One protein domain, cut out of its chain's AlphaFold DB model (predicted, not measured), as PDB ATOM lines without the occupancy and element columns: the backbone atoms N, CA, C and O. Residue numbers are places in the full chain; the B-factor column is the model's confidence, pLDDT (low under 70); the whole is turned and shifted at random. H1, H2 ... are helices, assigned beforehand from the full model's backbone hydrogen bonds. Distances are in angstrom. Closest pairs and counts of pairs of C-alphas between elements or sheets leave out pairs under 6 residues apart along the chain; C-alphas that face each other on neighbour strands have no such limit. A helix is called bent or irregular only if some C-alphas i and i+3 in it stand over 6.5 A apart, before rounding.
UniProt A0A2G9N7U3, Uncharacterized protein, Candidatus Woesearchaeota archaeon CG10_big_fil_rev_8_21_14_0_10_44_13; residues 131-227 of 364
ATOM      1  N   VAL A 131     291.754 264.458 194.452       95.69
ATOM      2  CA  VAL A 131     291.134 264.196 193.141       95.69
ATOM      3  C   VAL A 131     292.085 263.465 192.186       95.69
ATOM      4  O   VAL A 131     291.650 262.613 191.415       95.69
ATOM      5  N   TYR A 132     293.394 263.730 192.255       95.19
ATOM      6  CA  TYR A 132     294.385 263.021 191.438       95.19
ATOM      7  C   TYR A 132     294.354 261.512 191.681       95.19
ATOM      8  O   TYR A 132     294.367 260.741 190.726       95.19
ATOM      9  N   SER A 133     294.283 261.079 192.944       92.31
ATOM     10  CA  SER A 133     294.190 259.652 193.272       92.31
ATOM     11  C   SER A 133     292.909 259.034 192.722       92.31
ATOM     12  O   SER A 133     292.949 257.911 192.222       92.31
ATOM     13  N   MET A 134     291.795 259.767 192.768       92.38
ATOM     14  CA  MET A 134     290.512 259.308 192.236       92.38
ATOM     15  C   MET A 134     290.569 259.146 190.712       92.38
ATOM     16  O   MET A 134     290.216 258.088 190.199       92.38
ATOM     17  N   ILE A 135     291.139 260.120 189.988       94.00
ATOM     18  CA  ILE A 135     291.347 260.020 188.533       94.00
ATOM     19  C   ILE A 135     292.226 258.809 188.191       94.00
ATOM     20  O   ILE A 135     291.857 257.999 187.347       94.00
ATOM     21  N   ILE A 136     293.376 258.650 188.856       92.31
ATOM     22  CA  ILE A 136     294.309 257.540 188.589       92.31
ATOM     23  C   ILE A 136     293.647 256.179 188.876       92.31
ATOM     24  O   ILE A 136     293.928 255.199 188.180       92.31
ATOM     25  N   ASN A 137     292.790 256.096 189.899       88.62
ATOM     26  CA  ASN A 137     292.062 254.875 190.242       88.62
ATOM     27  C   ASN A 137     290.919 254.563 189.272       88.62
ATOM     28  O   ASN A 137     290.710 253.385 188.999       88.62
ATOM     29  N   GLY A 138     290.255 255.580 188.717       85.88
ATOM     30  CA  GLY A 138     289.229 255.411 187.685       85.88
ATOM     31  C   GLY A 138     289.776 255.025 186.304       85.88
ATOM     32  O   GLY A 138     289.016 254.594 185.444       85.88
ATOM     33  N   ILE A 139     291.089 255.145 186.068       88.69
ATOM     34  CA  ILE A 139     291.717 254.725 184.809       88.69
ATOM     35  C   ILE A 139     291.980 253.216 184.809       88.69
ATOM     36  O   ILE A 139     292.848 252.712 185.536       88.69
ATOM     37  N   GLU A 140     291.304 252.511 183.906       74.50
ATOM     38  CA  GLU A 140     291.583 251.112 183.593       74.50
ATOM     39  C   GLU A 140     292.969 250.965 182.920       74.50
ATOM     40  O   GLU A 140     293.367 251.763 182.075       74.50
ATOM     41  N   ASN A 141     293.732 249.922 183.272       66.31
ATOM     42  CA  ASN A 141     295.009 249.550 182.626       66.31
ATOM     43  C   ASN A 141     296.204 250.532 182.743       66.31
ATOM     44  O   ASN A 141     297.041 250.615 181.846       66.31
ATOM     45  N   ASN A 142     296.404 251.170 183.892       70.44
ATOM     46  CA  ASN A 142     297.511 252.104 184.202       70.44
ATOM     47  C   ASN A 142     298.921 251.485 184.438       70.44
ATOM     48  O   ASN A 142     299.742 252.044 185.169       70.44
ATOM     49  N   GLY A 143     299.233 250.335 183.829       72.56
ATOM     50  CA  GLY A 143     300.485 249.600 184.083       72.56
ATOM     51  C   GLY A 143     301.757 250.224 183.484       72.56
ATOM     52  O   GLY A 143     302.855 249.935 183.962       72.56
ATOM     53  N   THR A 144     301.625 251.078 182.463       85.62
ATOM     54  CA  THR A 144     302.742 251.784 181.805       85.62
ATOM     55  C   THR A 144     302.440 253.272 181.654       85.62
ATOM     56  O   THR A 144     301.293 253.700 181.802       85.62
ATOM     57  N   LYS A 145     303.470 254.060 181.326       90.81
ATOM     58  CA  LYS A 145     303.347 255.497 181.062       90.81
ATOM     59  C   LYS A 145     302.362 255.788 179.931       90.81
ATOM     60  O   LYS A 145     301.458 256.597 180.102       90.81
ATOM     61  N   GLU A 146     302.498 255.092 178.808       91.06
ATOM     62  CA  GLU A 146     301.686 255.285 177.602       91.06
ATOM     63  C   GLU A 146     300.221 254.957 177.873       91.06
ATOM     64  O   GLU A 146     299.337 255.726 177.503       91.06
ATOM     65  N   ARG A 147     299.959 253.844 178.571       90.25
ATOM     66  CA  ARG A 147     298.591 253.454 178.922       90.25
ATOM     67  C   ARG A 147     297.957 254.425 179.907       90.25
ATOM     68  O   ARG A 147     296.781 254.738 179.769       90.25
ATOM     69  N   LEU A 148     298.725 254.928 180.873       91.31
ATOM     70  CA  LEU A 148     298.225 255.932 181.804       91.31
ATOM     71  C   LEU A 148     297.876 257.238 181.076       91.31
ATOM     72  O   LEU A 148     296.815 257.791 181.331       91.31
ATOM     73  N   LEU A 149     298.706 257.698 180.135       93.75
ATOM     74  CA  LEU A 149     298.402 258.873 179.307       93.75
ATOM     75  C   LEU A 149     297.130 258.676 178.475       93.75
ATOM     76  O   LEU A 149     296.242 259.522 178.516       93.75
ATOM     77  N   GLN A 150     297.006 257.540 177.785       93.69
ATOM     78  CA  GLN A 150     295.795 257.202 177.030       93.69
ATOM     79  C   GLN A 150     294.557 257.178 177.932       93.69
ATOM     80  O   GLN A 150     293.527 257.740 177.576       93.69
ATOM     81  N   GLY A 151     294.670 256.585 179.119       93.94
ATOM     82  CA  GLY A 151     293.586 256.545 180.092       93.94
ATOM     83  C   GLY A 151     293.182 257.926 180.613       93.94
ATOM     84  O   GLY A 151     291.993 258.198 180.746       93.94
ATOM     85  N   ILE A 152     294.142 258.830 180.851       95.06
ATOM     86  CA  ILE A 152     293.866 260.228 181.235       95.06
ATOM     87  C   ILE A 152     293.060 260.928 180.137       95.06
ATOM     88  O   ILE A 152     292.069 261.595 180.432       95.06
ATOM     89  N   GLU A 153     293.478 260.782 178.879       95.44
ATOM     90  CA  GLU A 153     292.811 261.401 177.732       95.44
ATOM     91  C   GLU A 153     291.404 260.836 177.513       95.44
ATOM     92  O   GLU A 153     290.458 261.601 177.313       95.44
ATOM     93  N   GLN A 154     291.248 259.512 177.601       94.75
ATOM     94  CA  GLN A 154     289.959 258.834 177.471       94.75
ATOM     95  C   GLN A 154     288.994 259.248 178.579       94.75
ATOM     96  O   GLN A 154     287.864 259.634 178.278       94.75
ATOM     97  N   TYR A 155     289.448 259.239 179.839       94.94
ATOM     98  CA  TYR A 155     288.622 259.659 180.968       94.94
ATOM     99  C   TYR A 155     288.200 261.123 180.790       94.94
ATOM    100  O   TYR A 155     287.011 261.425 180.789       94.94
ATOM    101  N   TYR A 156     289.140 262.032 180.517       96.00
ATOM    102  CA  TYR A 156     288.808 263.443 180.315       96.00
ATOM    103  C   TYR A 156     287.830 263.674 179.154       96.00
ATOM    104  O   TYR A 156     286.920 264.496 179.261       96.00
ATOM    105  N   SER A 157     287.999 262.955 178.045       94.88
ATOM    106  CA  SER A 157     287.145 263.093 176.859       94.88
ATOM    107  C   SER A 157     285.713 262.620 177.106       94.88
ATOM    108  O   SER A 157     284.793 263.184 176.509       94.88
ATOM    109  N   GLY A 158     285.537 261.630 177.987       94.12
ATOM    110  CA  GLY A 158     284.239 261.079 178.375       94.12
ATOM    111  C   GLY A 158     283.434 261.936 179.356       94.12
ATOM    112  O   GLY A 158     282.255 261.663 179.537       94.12
ATOM    113  N   LEU A 159     284.034 262.964 179.968       94.88
ATOM    114  CA  LEU A 159     283.327 263.867 180.880       94.88
ATOM    115  C   LEU A 159     282.376 264.821 180.138       94.88
ATOM    116  O   LEU A 159     282.660 265.272 179.023       94.88
ATOM    117  N   ASP A 160     281.310 265.238 180.818       95.44
ATOM    118  CA  ASP A 160     280.453 266.333 180.364       95.44
ATOM    119  C   ASP A 160     281.219 267.666 180.286       95.44
ATOM    120  O   ASP A 160     282.126 267.938 181.077       95.44
ATOM    121  N   GLU A 161     280.835 268.556 179.361       94.00
ATOM    122  CA  GLU A 161     281.561 269.814 179.095       94.00
ATOM    123  C   GLU A 161     281.697 270.727 180.327       94.00
ATOM    124  O   GLU A 161     282.734 271.372 180.524       94.00
ATOM    125  N   GLY A 162     280.690 270.744 181.205       94.62
ATOM    126  CA  GLY A 162     280.757 271.482 182.469       94.62
ATOM    127  C   GLY A 162     281.852 270.952 183.404       94.62
ATOM    128  O   GLY A 162     282.610 271.730 183.991       94.62
ATOM    129  N   LEU A 163     281.985 269.627 183.494       95.62
ATOM    130  CA  LEU A 163     282.992 268.967 184.323       95.62
ATOM    131  C   LEU A 163     284.377 269.033 183.693       95.62
ATOM    132  O   LEU A 163     285.346 269.293 184.408       95.62
ATOM    133  N   LYS A 164     284.481 268.915 182.363       95.81
ATOM    134  CA  LYS A 164     285.730 269.181 181.636       95.81
ATOM    135  C   LYS A 164     286.284 270.543 182.018       95.81
ATOM    136  O   LYS A 164     287.431 270.630 182.445       95.81
ATOM    137  N   GLY A 165     285.463 271.593 181.943       95.50
ATOM    138  CA  GLY A 165     285.857 272.946 182.337       95.50
ATOM    139  C   GLY A 165     286.341 273.031 183.788       95.50
ATOM    140  O   GLY A 165     287.435 273.541 184.042       95.50
ATOM    141  N   LYS A 166     285.560 272.489 184.730       95.31
ATOM    142  CA  LYS A 166     285.846 272.556 186.173       95.31
ATOM    143  C   LYS A 166     287.111 271.782 186.574       95.31
ATOM    144  O   LYS A 166     287.933 272.299 187.331       95.31
ATOM    145  N   TYR A 167     287.307 270.576 186.038       96.00
ATOM    146  CA  TYR A 167     288.378 269.657 186.445       96.00
ATOM    147  C   TYR A 167     289.604 269.661 185.520       96.00
ATOM    148  O   TYR A 167     290.598 268.998 185.821       96.00
ATOM    149  N   LYS A 168     289.603 270.452 184.434       96.38
ATOM    150  CA  LYS A 168     290.702 270.554 183.449       96.38
ATOM    151  C   LYS A 168     292.097 270.648 184.065       96.38
ATOM    152  O   LYS A 168     293.048 270.060 183.551       96.38
ATOM    153  N   HIS A 169     292.243 271.418 185.140       95.06
ATOM    154  CA  HIS A 169     293.533 271.647 185.782       95.06
ATOM    155  C   HIS A 169     294.094 270.381 186.457       95.06
ATOM    156  O   HIS A 169     295.302 270.157 186.378       95.06
ATOM    157  N   TYR A 170     293.244 269.513 187.023       95.88
ATOM    158  CA  TYR A 170     293.662 268.215 187.565       95.88
ATOM    159  C   TYR A 170     294.186 267.298 186.457       95.88
ATOM    160  O   TYR A 170     295.295 266.780 186.563       95.88
ATOM    161  N   PHE A 171     293.451 267.168 185.350       96.69
ATOM    162  CA  PHE A 171     293.878 266.348 184.210       96.69
ATOM    163  C   PHE A 171     295.167 266.873 183.572       96.69
ATOM    164  O   PHE A 171     296.087 266.099 183.315       96.69
ATOM    165  N   LYS A 172     295.285 268.194 183.390       95.88
ATOM    166  CA  LYS A 172     296.510 268.823 182.876       95.88
ATOM    167  C   LYS A 172     297.703 268.599 183.811       95.88
ATOM    168  O   LYS A 172     298.786 268.265 183.340       95.88
ATOM    169  N   GLY A 173     297.515 268.776 185.120       94.75
ATOM    170  CA  GLY A 173     298.570 268.546 186.109       94.75
ATOM    171  C   GLY A 173     299.028 267.089 186.129       94.75
ATOM    172  O   GLY A 173     300.227 266.822 186.078       94.75
ATOM    173  N   LEU A 174     298.079 266.148 186.113       95.62
ATOM    174  CA  LEU A 174     298.372 264.718 186.059       95.62
ATOM    175  C   LEU A 174     299.126 264.351 184.776       95.62
ATOM    176  O   LEU A 174     300.149 263.676 184.839       95.62
ATOM    177  N   TRP A 175     298.661 264.842 183.625       96.06
ATOM    178  CA  TRP A 175     299.320 264.638 182.335       96.06
ATOM    179  C   TRP A 175     300.777 265.104 182.362       96.06
ATOM    180  O   TRP A 175     301.673 264.341 182.001       96.06
ATOM    181  N   ASN A 176     301.027 266.327 182.840       95.88
ATOM    182  CA  ASN A 176     302.377 266.884 182.926       95.88
ATOM    183  C   ASN A 176     303.287 266.034 183.822       95.88
ATOM    184  O   ASN A 176     304.382 265.669 183.401       95.88
ATOM    185  N   ILE A 177     302.809 265.629 185.005       95.50
ATOM    186  CA  ILE A 177     303.576 264.762 185.913       95.50
ATOM    187  C   ILE A 177     303.929 263.438 185.234       95.50
ATOM    188  O   ILE A 177     305.066 262.974 185.339       95.50
ATOM    189  N   VAL A 178     302.985 262.815 184.524       94.50
ATOM    190  CA  VAL A 178     303.242 261.555 183.814       94.50
ATOM    191  C   VAL A 178     304.270 261.748 182.698       94.50
ATOM    192  O   VAL A 178     305.185 260.932 182.569       94.50
ATOM    193  N   GLN A 179     304.170 262.833 181.925       93.69
ATOM    194  CA  GLN A 179     305.115 263.168 180.855       93.69
ATOM    195  C   GLN A 179     306.536 263.402 181.378       93.69
ATOM    196  O   GLN A 179     307.490 262.869 180.810       93.69
ATOM    197  N   GLU A 180     306.677 264.135 182.478       93.88
ATOM    198  CA  GLU A 180     307.970 264.495 183.070       93.88
ATOM    199  C   GLU A 180     308.606 263.353 183.869       93.88
ATOM    200  O   GLU A 180     309.815 263.346 184.090       93.88
ATOM    201  N   THR A 181     307.817 262.362 184.293       92.50
ATOM    202  CA  THR A 181     308.337 261.225 185.057       92.50
ATOM    203  C   THR A 181     309.109 260.266 184.154       92.50
ATOM    204  O   THR A 181     308.590 259.755 183.152       92.50
ATOM    205  N   GLY A 182     310.366 260.022 184.534       86.69
ATOM    206  CA  GLY A 182     311.282 259.124 183.834       86.69
ATOM    207  C   GLY A 182     311.364 257.728 184.459       86.69
ATOM    208  O   GLY A 182     311.102 257.535 185.646       86.69
ATOM    209  N   GLU A 183     311.803 256.743 183.671       84.19
ATOM    210  CA  GLU A 183     311.972 255.352 184.127       84.19
ATOM    211  C   GLU A 183     313.000 255.209 185.261       84.19
ATOM    212  O   GLU A 183     312.844 254.366 186.145       84.19
ATOM    213  N   ASN A 184     314.020 256.075 185.290       89.88
ATOM    214  CA  ASN A 184     315.060 256.068 186.322       89.88
ATOM    215  C   ASN A 184     314.502 256.289 187.736       89.88
ATOM    216  O   ASN A 184     314.997 255.683 188.689       89.88
ATOM    217  N   GLU A 185     313.464 257.119 187.882       90.62
ATOM    218  CA  GLU A 185     312.802 257.345 189.173       90.62
ATOM    219  C   GLU A 185     312.091 256.073 189.652       90.62
ATOM    220  O   GLU A 185     312.198 255.702 190.821       90.62
ATOM    221  N   LEU A 186     311.429 255.353 188.738       88.50
ATOM    222  CA  LEU A 186     310.786 254.078 189.054       88.50
ATOM    223  C   LEU A 186     311.817 253.010 189.429       88.50
ATOM    224  O   LEU A 186     311.603 252.270 190.386       88.50
ATOM    225  N   ILE A 187     312.942 252.940 188.712       88.81
ATOM    226  CA  ILE A 187     314.038 252.017 189.034       88.81
ATOM    227  C   ILE A 187     314.584 252.314 190.436       88.81
ATOM    228  O   ILE A 187     314.776 251.392 191.228       88.81
ATOM    229  N   ALA A 188     314.808 253.588 190.770       88.31
ATOM    230  CA  ALA A 188     315.272 253.989 192.096       88.31
ATOM    231  C   ALA A 188     314.264 253.629 193.200       88.31
ATOM    232  O   ALA A 188     314.671 253.146 194.257       88.31
ATOM    233  N   LEU A 189     312.963 253.806 192.943       86.12
ATOM    234  CA  LEU A 189     311.904 253.441 193.882       86.12
ATOM    235  C   LEU A 189     311.816 251.922 194.073       86.12
ATOM    236  O   LEU A 189     311.808 251.453 195.207       86.12
ATOM    237  N   LYS A 190     311.840 251.144 192.984       87.00
ATOM    238  CA  LYS A 190     311.785 249.673 193.016       87.00
ATOM    239  C   LYS A 190     312.984 249.027 193.700       87.00
ATOM    240  O   LYS A 190     312.829 247.966 194.292       87.00
ATOM    241  N   LYS A 191     314.163 249.661 193.662       85.75
ATOM    242  CA  LYS A 191     315.336 249.196 194.424       85.75
ATOM    243  C   LYS A 191     315.082 249.166 195.932       85.75
ATOM    244  O   LYS A 191     315.674 248.340 196.611       85.75
ATOM    245  N   LYS A 192     314.235 250.067 196.439       78.75
ATOM    246  CA  LYS A 192     313.870 250.150 197.861       78.75
ATOM    247  C   LYS A 192     312.550 249.446 198.163       78.75
ATOM    248  O   LYS A 192     312.394 248.856 199.220       78.75
ATOM    249  N   HIS A 193     311.610 249.491 197.222       82.19
ATOM    250  CA  HIS A 193     310.273 248.929 197.375       82.19
ATOM    251  C   HIS A 193     309.889 248.131 196.116       82.19
ATOM    252  O   HIS A 193     309.249 248.674 195.210       82.19
ATOM    253  N   PRO A 194     310.264 246.839 196.031       81.31
ATOM    254  CA  PRO A 194     310.145 246.038 194.805       81.31
ATOM    255  C   PRO A 194     308.728 245.935 194.230       81.31
ATOM    256  O   PRO A 194     308.560 245.797 193.019       81.31
ATOM    257  N   LEU A 195     307.710 246.041 195.089       84.50
ATOM    258  CA  LEU A 195     306.294 245.945 194.723       84.50
ATOM    259  C   LEU A 195     305.716 247.236 194.118       84.50
ATOM    260  O   LEU A 195     304.577 247.235 193.654       84.50
ATOM    261  N   PHE A 196     306.461 248.346 194.110       87.44
ATOM    262  CA  PHE A 196     305.951 249.611 193.582       87.44
ATOM    263  C   PHE A 196     305.871 249.604 192.059       87.44
ATOM    264  O   PHE A 196     306.781 249.187 191.343       87.44
ATOM    265  N   THR A 197     304.763 250.123 191.559       88.31
ATOM    266  CA  THR A 197     304.443 250.243 190.140       88.31
ATOM    267  C   THR A 197     304.672 251.670 189.641       88.31
ATOM    268  O   THR A 197     304.858 252.605 190.424       88.31
ATOM    269  N   PHE A 198     304.622 251.867 188.320       89.12
ATOM    270  CA  PHE A 198     304.633 253.214 187.747       89.12
ATOM    271  C   PHE A 198     303.437 254.044 188.244       89.12
ATOM    272  O   PHE A 198     303.610 255.201 188.620       89.12
ATOM    273  N   LYS A 199     302.249 253.427 188.353       89.81
ATOM    274  CA  LYS A 199     301.052 254.041 188.951       89.81
ATOM    275  C   LYS A 199     301.337 254.580 190.356       89.81
ATOM    276  O   LYS A 199     300.920 255.691 190.680       89.81
ATOM    277  N   ASP A 200     302.062 253.824 191.180       89.69
ATOM    278  CA  ASP A 200     302.385 254.236 192.551       89.69
ATOM    279  C   ASP A 200     303.330 255.427 192.588       89.69
ATOM    280  O   ASP A 200     303.112 256.350 193.370       89.69
ATOM    281  N   LEU A 201     304.342 255.435 191.718       91.56
ATOM    282  CA  LEU A 201     305.245 256.573 191.571       91.56
ATOM    283  C   LEU A 201     304.468 257.840 191.192       91.56
ATOM    284  O   LEU A 201     304.619 258.867 191.850       91.56
ATOM    285  N   ILE A 202     303.598 257.763 190.181       94.00
ATOM    286  CA  ILE A 202     302.768 258.903 189.768       94.00
ATOM    287  C   ILE A 202     301.829 259.339 190.893       94.00
ATOM    288  O   ILE A 202     301.718 260.534 191.165       94.00
ATOM    289  N   SER A 203     301.208 258.387 191.592       92.75
ATOM    290  CA  SER A 203     300.322 258.674 192.724       92.75
ATOM    291  C   SER A 203     301.060 259.407 193.845       92.75
ATOM    292  O   SER A 203     300.534 260.372 194.388       92.75
ATOM    293  N   LEU A 204     302.290 258.995 194.173       92.56
ATOM    294  CA  LEU A 204     303.129 259.669 195.168       92.56
ATOM    295  C   LEU A 204     303.571 261.065 194.714       92.56
ATOM    296  O   LEU A 204     303.552 261.997 195.519       92.56
ATOM    297  N   LYS A 205     303.937 261.232 193.437       93.56
ATOM    298  CA  LYS A 205     304.303 262.547 192.891       93.56
ATOM    299  C   LYS A 205     303.119 263.504 192.924       93.56
ATOM    300  O   LYS A 205     303.278 264.603 193.437       93.56
ATOM    301  N   CYS A 206     301.932 263.077 192.489       94.19
ATOM    302  CA  CYS A 206     300.712 263.884 192.603       94.19
ATOM    303  C   CYS A 206     300.379 264.193 194.069       94.19
ATOM    304  O   CYS A 206     300.040 265.322 194.411       94.19
ATOM    305  N   TYR A 207     300.539 263.209 194.960       94.50
ATOM    306  CA  TYR A 207     300.296 263.410 196.385       94.50
ATOM    307  C   TYR A 207     301.117 264.576 196.946       94.50
ATOM    308  O   TYR A 207     300.557 265.470 197.569       94.50
ATOM    309  N   GLY A 208     302.426 264.608 196.693       92.69
ATOM    310  CA  GLY A 208     303.276 265.708 197.151       92.69
ATOM    311  C   GLY A 208     303.143 266.977 196.306       92.69
ATOM    312  O   GLY A 208     302.760 268.031 196.805       92.69
ATOM    313  N   GLN A 209     303.474 266.883 195.019       92.81
ATOM    314  CA  GLN A 209     303.747 268.031 194.148       92.81
ATOM    315  C   GLN A 209     302.511 268.854 193.788       92.81
ATOM    316  O   GLN A 209     302.661 270.032 193.478       92.81
ATOM    317  N   THR A 210     301.317 268.261 193.818       92.69
ATOM    318  CA  THR A 210     300.080 268.974 193.477       92.69
ATOM    319  C   THR A 210     299.118 269.026 194.648       92.69
ATOM    320  O   THR A 210     298.675 270.108 195.009       92.69
ATOM    321  N   TYR A 211     298.814 267.892 195.275       94.50
ATOM    322  CA  TYR A 211     297.805 267.836 196.329       94.50
ATOM    323  C   TYR A 211     298.263 268.519 197.628       94.50
ATOM    324  O   TYR A 211     297.672 269.517 198.036       94.50
ATOM    325  N   ILE A 212     299.350 268.051 198.254       94.81
ATOM    326  CA  ILE A 212     299.873 268.682 199.478       94.81
ATOM    327  C   ILE A 212     300.416 270.090 199.190       94.81
ATOM    328  O   ILE A 212     300.173 270.997 199.986       94.81
ATOM    329  N   ARG A 213     301.092 270.312 198.047       93.44
ATOM    330  CA  ARG A 213     301.536 271.661 197.646       93.44
ATOM    331  C   ARG A 213     300.360 272.625 197.489       93.44
ATOM    332  O   ARG A 213     300.430 273.717 198.026       93.44
ATOM    333  N   GLY A 214     299.265 272.208 196.854       93.19
ATOM    334  CA  GLY A 214     298.084 273.056 196.680       93.19
ATOM    335  C   GLY A 214     297.460 273.501 198.006       93.19
ATOM    336  O   GLY A 214     296.990 274.629 198.110       93.19
ATOM    337  N   MET A 215     297.508 272.662 199.049       94.69
ATOM    338  CA  MET A 215     297.094 273.080 200.398       94.69
ATOM    339  C   MET A 215     298.023 274.125 201.005       94.69
ATOM    340  O   MET A 215     297.553 275.006 201.720       94.69
ATOM    341  N   ILE A 216     299.327 273.997 200.758       92.38
ATOM    342  CA  ILE A 216     300.338 274.952 201.216       92.38
ATOM    343  C   ILE A 216     300.130 276.293 200.520       92.38
ATOM    344  O   ILE A 216     299.977 277.291 201.209       92.38
ATOM    345  N   ASP A 217     300.017 276.296 199.194       92.38
ATOM    346  CA  ASP A 217     299.811 277.514 198.408       92.38
ATOM    347  C   ASP A 217     298.511 278.222 198.842       92.38
ATOM    348  O   ASP A 217     298.506 279.418 199.122       92.38
ATOM    349  N   ALA A 218     297.419 277.469 199.033       92.81
ATOM    350  CA  ALA A 218     296.158 278.018 199.535       92.81
ATOM    351  C   ALA A 218     296.254 278.549 200.980       92.81
ATOM    352  O   ALA A 218     295.536 279.484 201.348       92.81
ATOM    353  N   ALA A 219     297.094 277.943 201.822       91.06
ATOM    354  CA  ALA A 219     297.357 278.432 203.171       91.06
ATOM    355  C   ALA A 219     298.217 279.704 203.145       91.06
ATOM    356  O   ALA A 219     297.914 280.640 203.882       91.06
ATOM    357  N   ASP A 220     299.235 279.767 202.288       88.81
ATOM    358  CA  ASP A 220     300.072 280.951 202.079       88.81
ATOM    359  C   ASP A 220     299.231 282.135 201.586       88.81
ATOM    360  O   ASP A 220     299.294 283.213 202.179       88.81
ATOM    361  N   ASP A 221     298.366 281.930 200.590       90.50
ATOM    362  CA  ASP A 221     297.462 282.971 200.087       90.50
ATOM    363  C   ASP A 221     296.558 283.513 201.206       90.50
ATOM    364  O   ASP A 221     296.503 284.720 201.459       90.50
ATOM    365  N   LYS A 222     295.900 282.620 201.960       89.62
ATOM    366  CA  LYS A 222     295.046 283.004 203.099       89.62
ATOM    367  C   LYS A 222     295.838 283.724 204.198       89.62
ATOM    368  O   LYS A 222     295.323 284.667 204.801       89.62
ATOM    369  N   PHE A 223     297.070 283.294 204.471       86.38
ATOM    370  CA  PHE A 223     297.953 283.934 205.445       86.38
ATOM    371  C   PHE A 223     298.337 285.352 205.006       86.38
ATOM    372  O   PHE A 223     298.262 286.287 205.807       86.38
ATOM    373  N   MET A 224     298.680 285.535 203.730       85.81
ATOM    374  CA  MET A 224     299.006 286.842 203.151       85.81
ATOM    375  C   MET A 224     297.805 287.797 203.151       85.81
ATOM    376  O   MET A 224     297.979 289.001 203.335       85.81
ATOM    377  N   GLU A 225     296.587 287.266 203.038       88.81
ATOM    378  CA  GLU A 225     295.329 288.004 203.215       88.81
ATOM    379  C   GLU A 225     294.972 288.293 204.689       88.81
ATOM    380  O   GLU A 225     294.000 288.997 204.964       88.81
ATOM    381  N   GLY A 226     295.726 287.758 205.656       83.88
ATOM    382  CA  GLY A 226     295.472 287.933 207.090       83.88
ATOM    383  C   GLY A 226     294.285 287.127 207.631       83.88
ATOM    384  O   GLY A 226     293.778 287.434 208.715       83.88
ATOM    385  N   LYS A 227     293.823 286.098 206.909       85.69
ATOM    386  CA  LYS A 227     292.764 285.193 207.381       85.69
ATOM    387  C   LYS A 227     293.304 284.315 208.500       85.69
ATOM    388  O   LYS A 227     294.395 283.780 208.387       85.69
TER     389      LYS A 227
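Overview. This is residues 131 to 227 of the 364 residues of an uncharacterized protein of Candidatus Woesearchaeota archaeon CG10_big_fil_rev_8_21_14_0_10_44_13 (UniProt A0A2G9N7U3). A helical hairpin, H2 and H3, is crossed at a wide angle by H1, and H1 lies side by side with the first arm of a long, nearly straight last helix, H5. That helix also crosses the later part of H3, the short helix H4 packs across its beginning, and at its other end residues 212 to 218 and 220 to 226 stick out free. The printed part has 97 residues with five named helices, H1 to H5 in order along the chain, and no named strand; the class is all helix. It is only just loose, close to compact, with a radius of gyration of the C-alphas of 15.2 A, and its outline is flat, spanning 46 by 36 by 18 A.

Along the chain. H1 takes residues 131 to 138, 10.5 A from first to last C-alpha, and begins with C-alpha 131 at (291.134, 264.196, 193.141). H2, residues 145 to 158, is 20.1 A long. H3, residues 161 to 180, is 27.2 A long; it is irregular, with C-alphas 166 and 169 7.8 A apart, and has a kink of 58 degrees near residue 168. H4, residues 183 to 192, is 14.8 A long. H5, residues 198 to 224, was assigned as one helix by its hydrogen bonds but is bent: C-alphas 209 and 212 are 6.6 A apart. Its arms are H5a, residues 198 to 209, 16.2 A long, and H5b, residues 212 to 224, 18.5 A long, ending with C-alpha 224 at (299.006, 286.842, 203.151).

Arrangement. H1 touches H5a at a shallow tilt of 14 degrees, opposite ways; the closest C-alphas, of Ser 133 and Ser 203, are 6.2 A apart. H1 also touches H2, about perpendicular at 81 degrees, with the C-alphas of Ile 135 and Ile 152 closest at 7.7 A. H3 touches H1 with residues 170 to 174 alone, about perpendicular at 86 degrees, and the C-alphas of Tyr 132 and Tyr 170 are closest at 6.5 A. H2 and H3 form a helical hairpin and touch at a shallow tilt of 7 degrees, opposite ways, closest at the C-alphas of Leu 149 and Trp 175, 6.6 A. H3 touches H5a with residues 174 to 178 alone, only just about perpendicular at 72 degrees; the C-alphas of Val 178 and Ile 202 are closest at 6.5 A. H5a touches H4 with residues 198 to 201 alone, about perpendicular at 86 degrees, and the C-alphas of Leu 186 and Phe 198 are closest at 6.3 A. H5b touches no helix but is near H5a, and their lines stand at a shallow tilt of 9 degrees. Among the pairs that are apart are H1 and H4, and H3 and H4. In H1, H2, H5a and H5b every O i to N i+4 pair is within hydrogen-bond range; in H3 14 of 16 are, and in H4 5 of 6.

Size, cuts and confidence. The two C-alphas farthest apart, those of Pro 194 and Gly 226, are 46.1 A apart. The printed part has no cut. The links H2 to H3, H3 to H4 and H4 to H5 are tight, H1 to H2 is short, and none is long. The mean pLDDT of the printed part is 90.8, and one residue, Asn 141, is under 70.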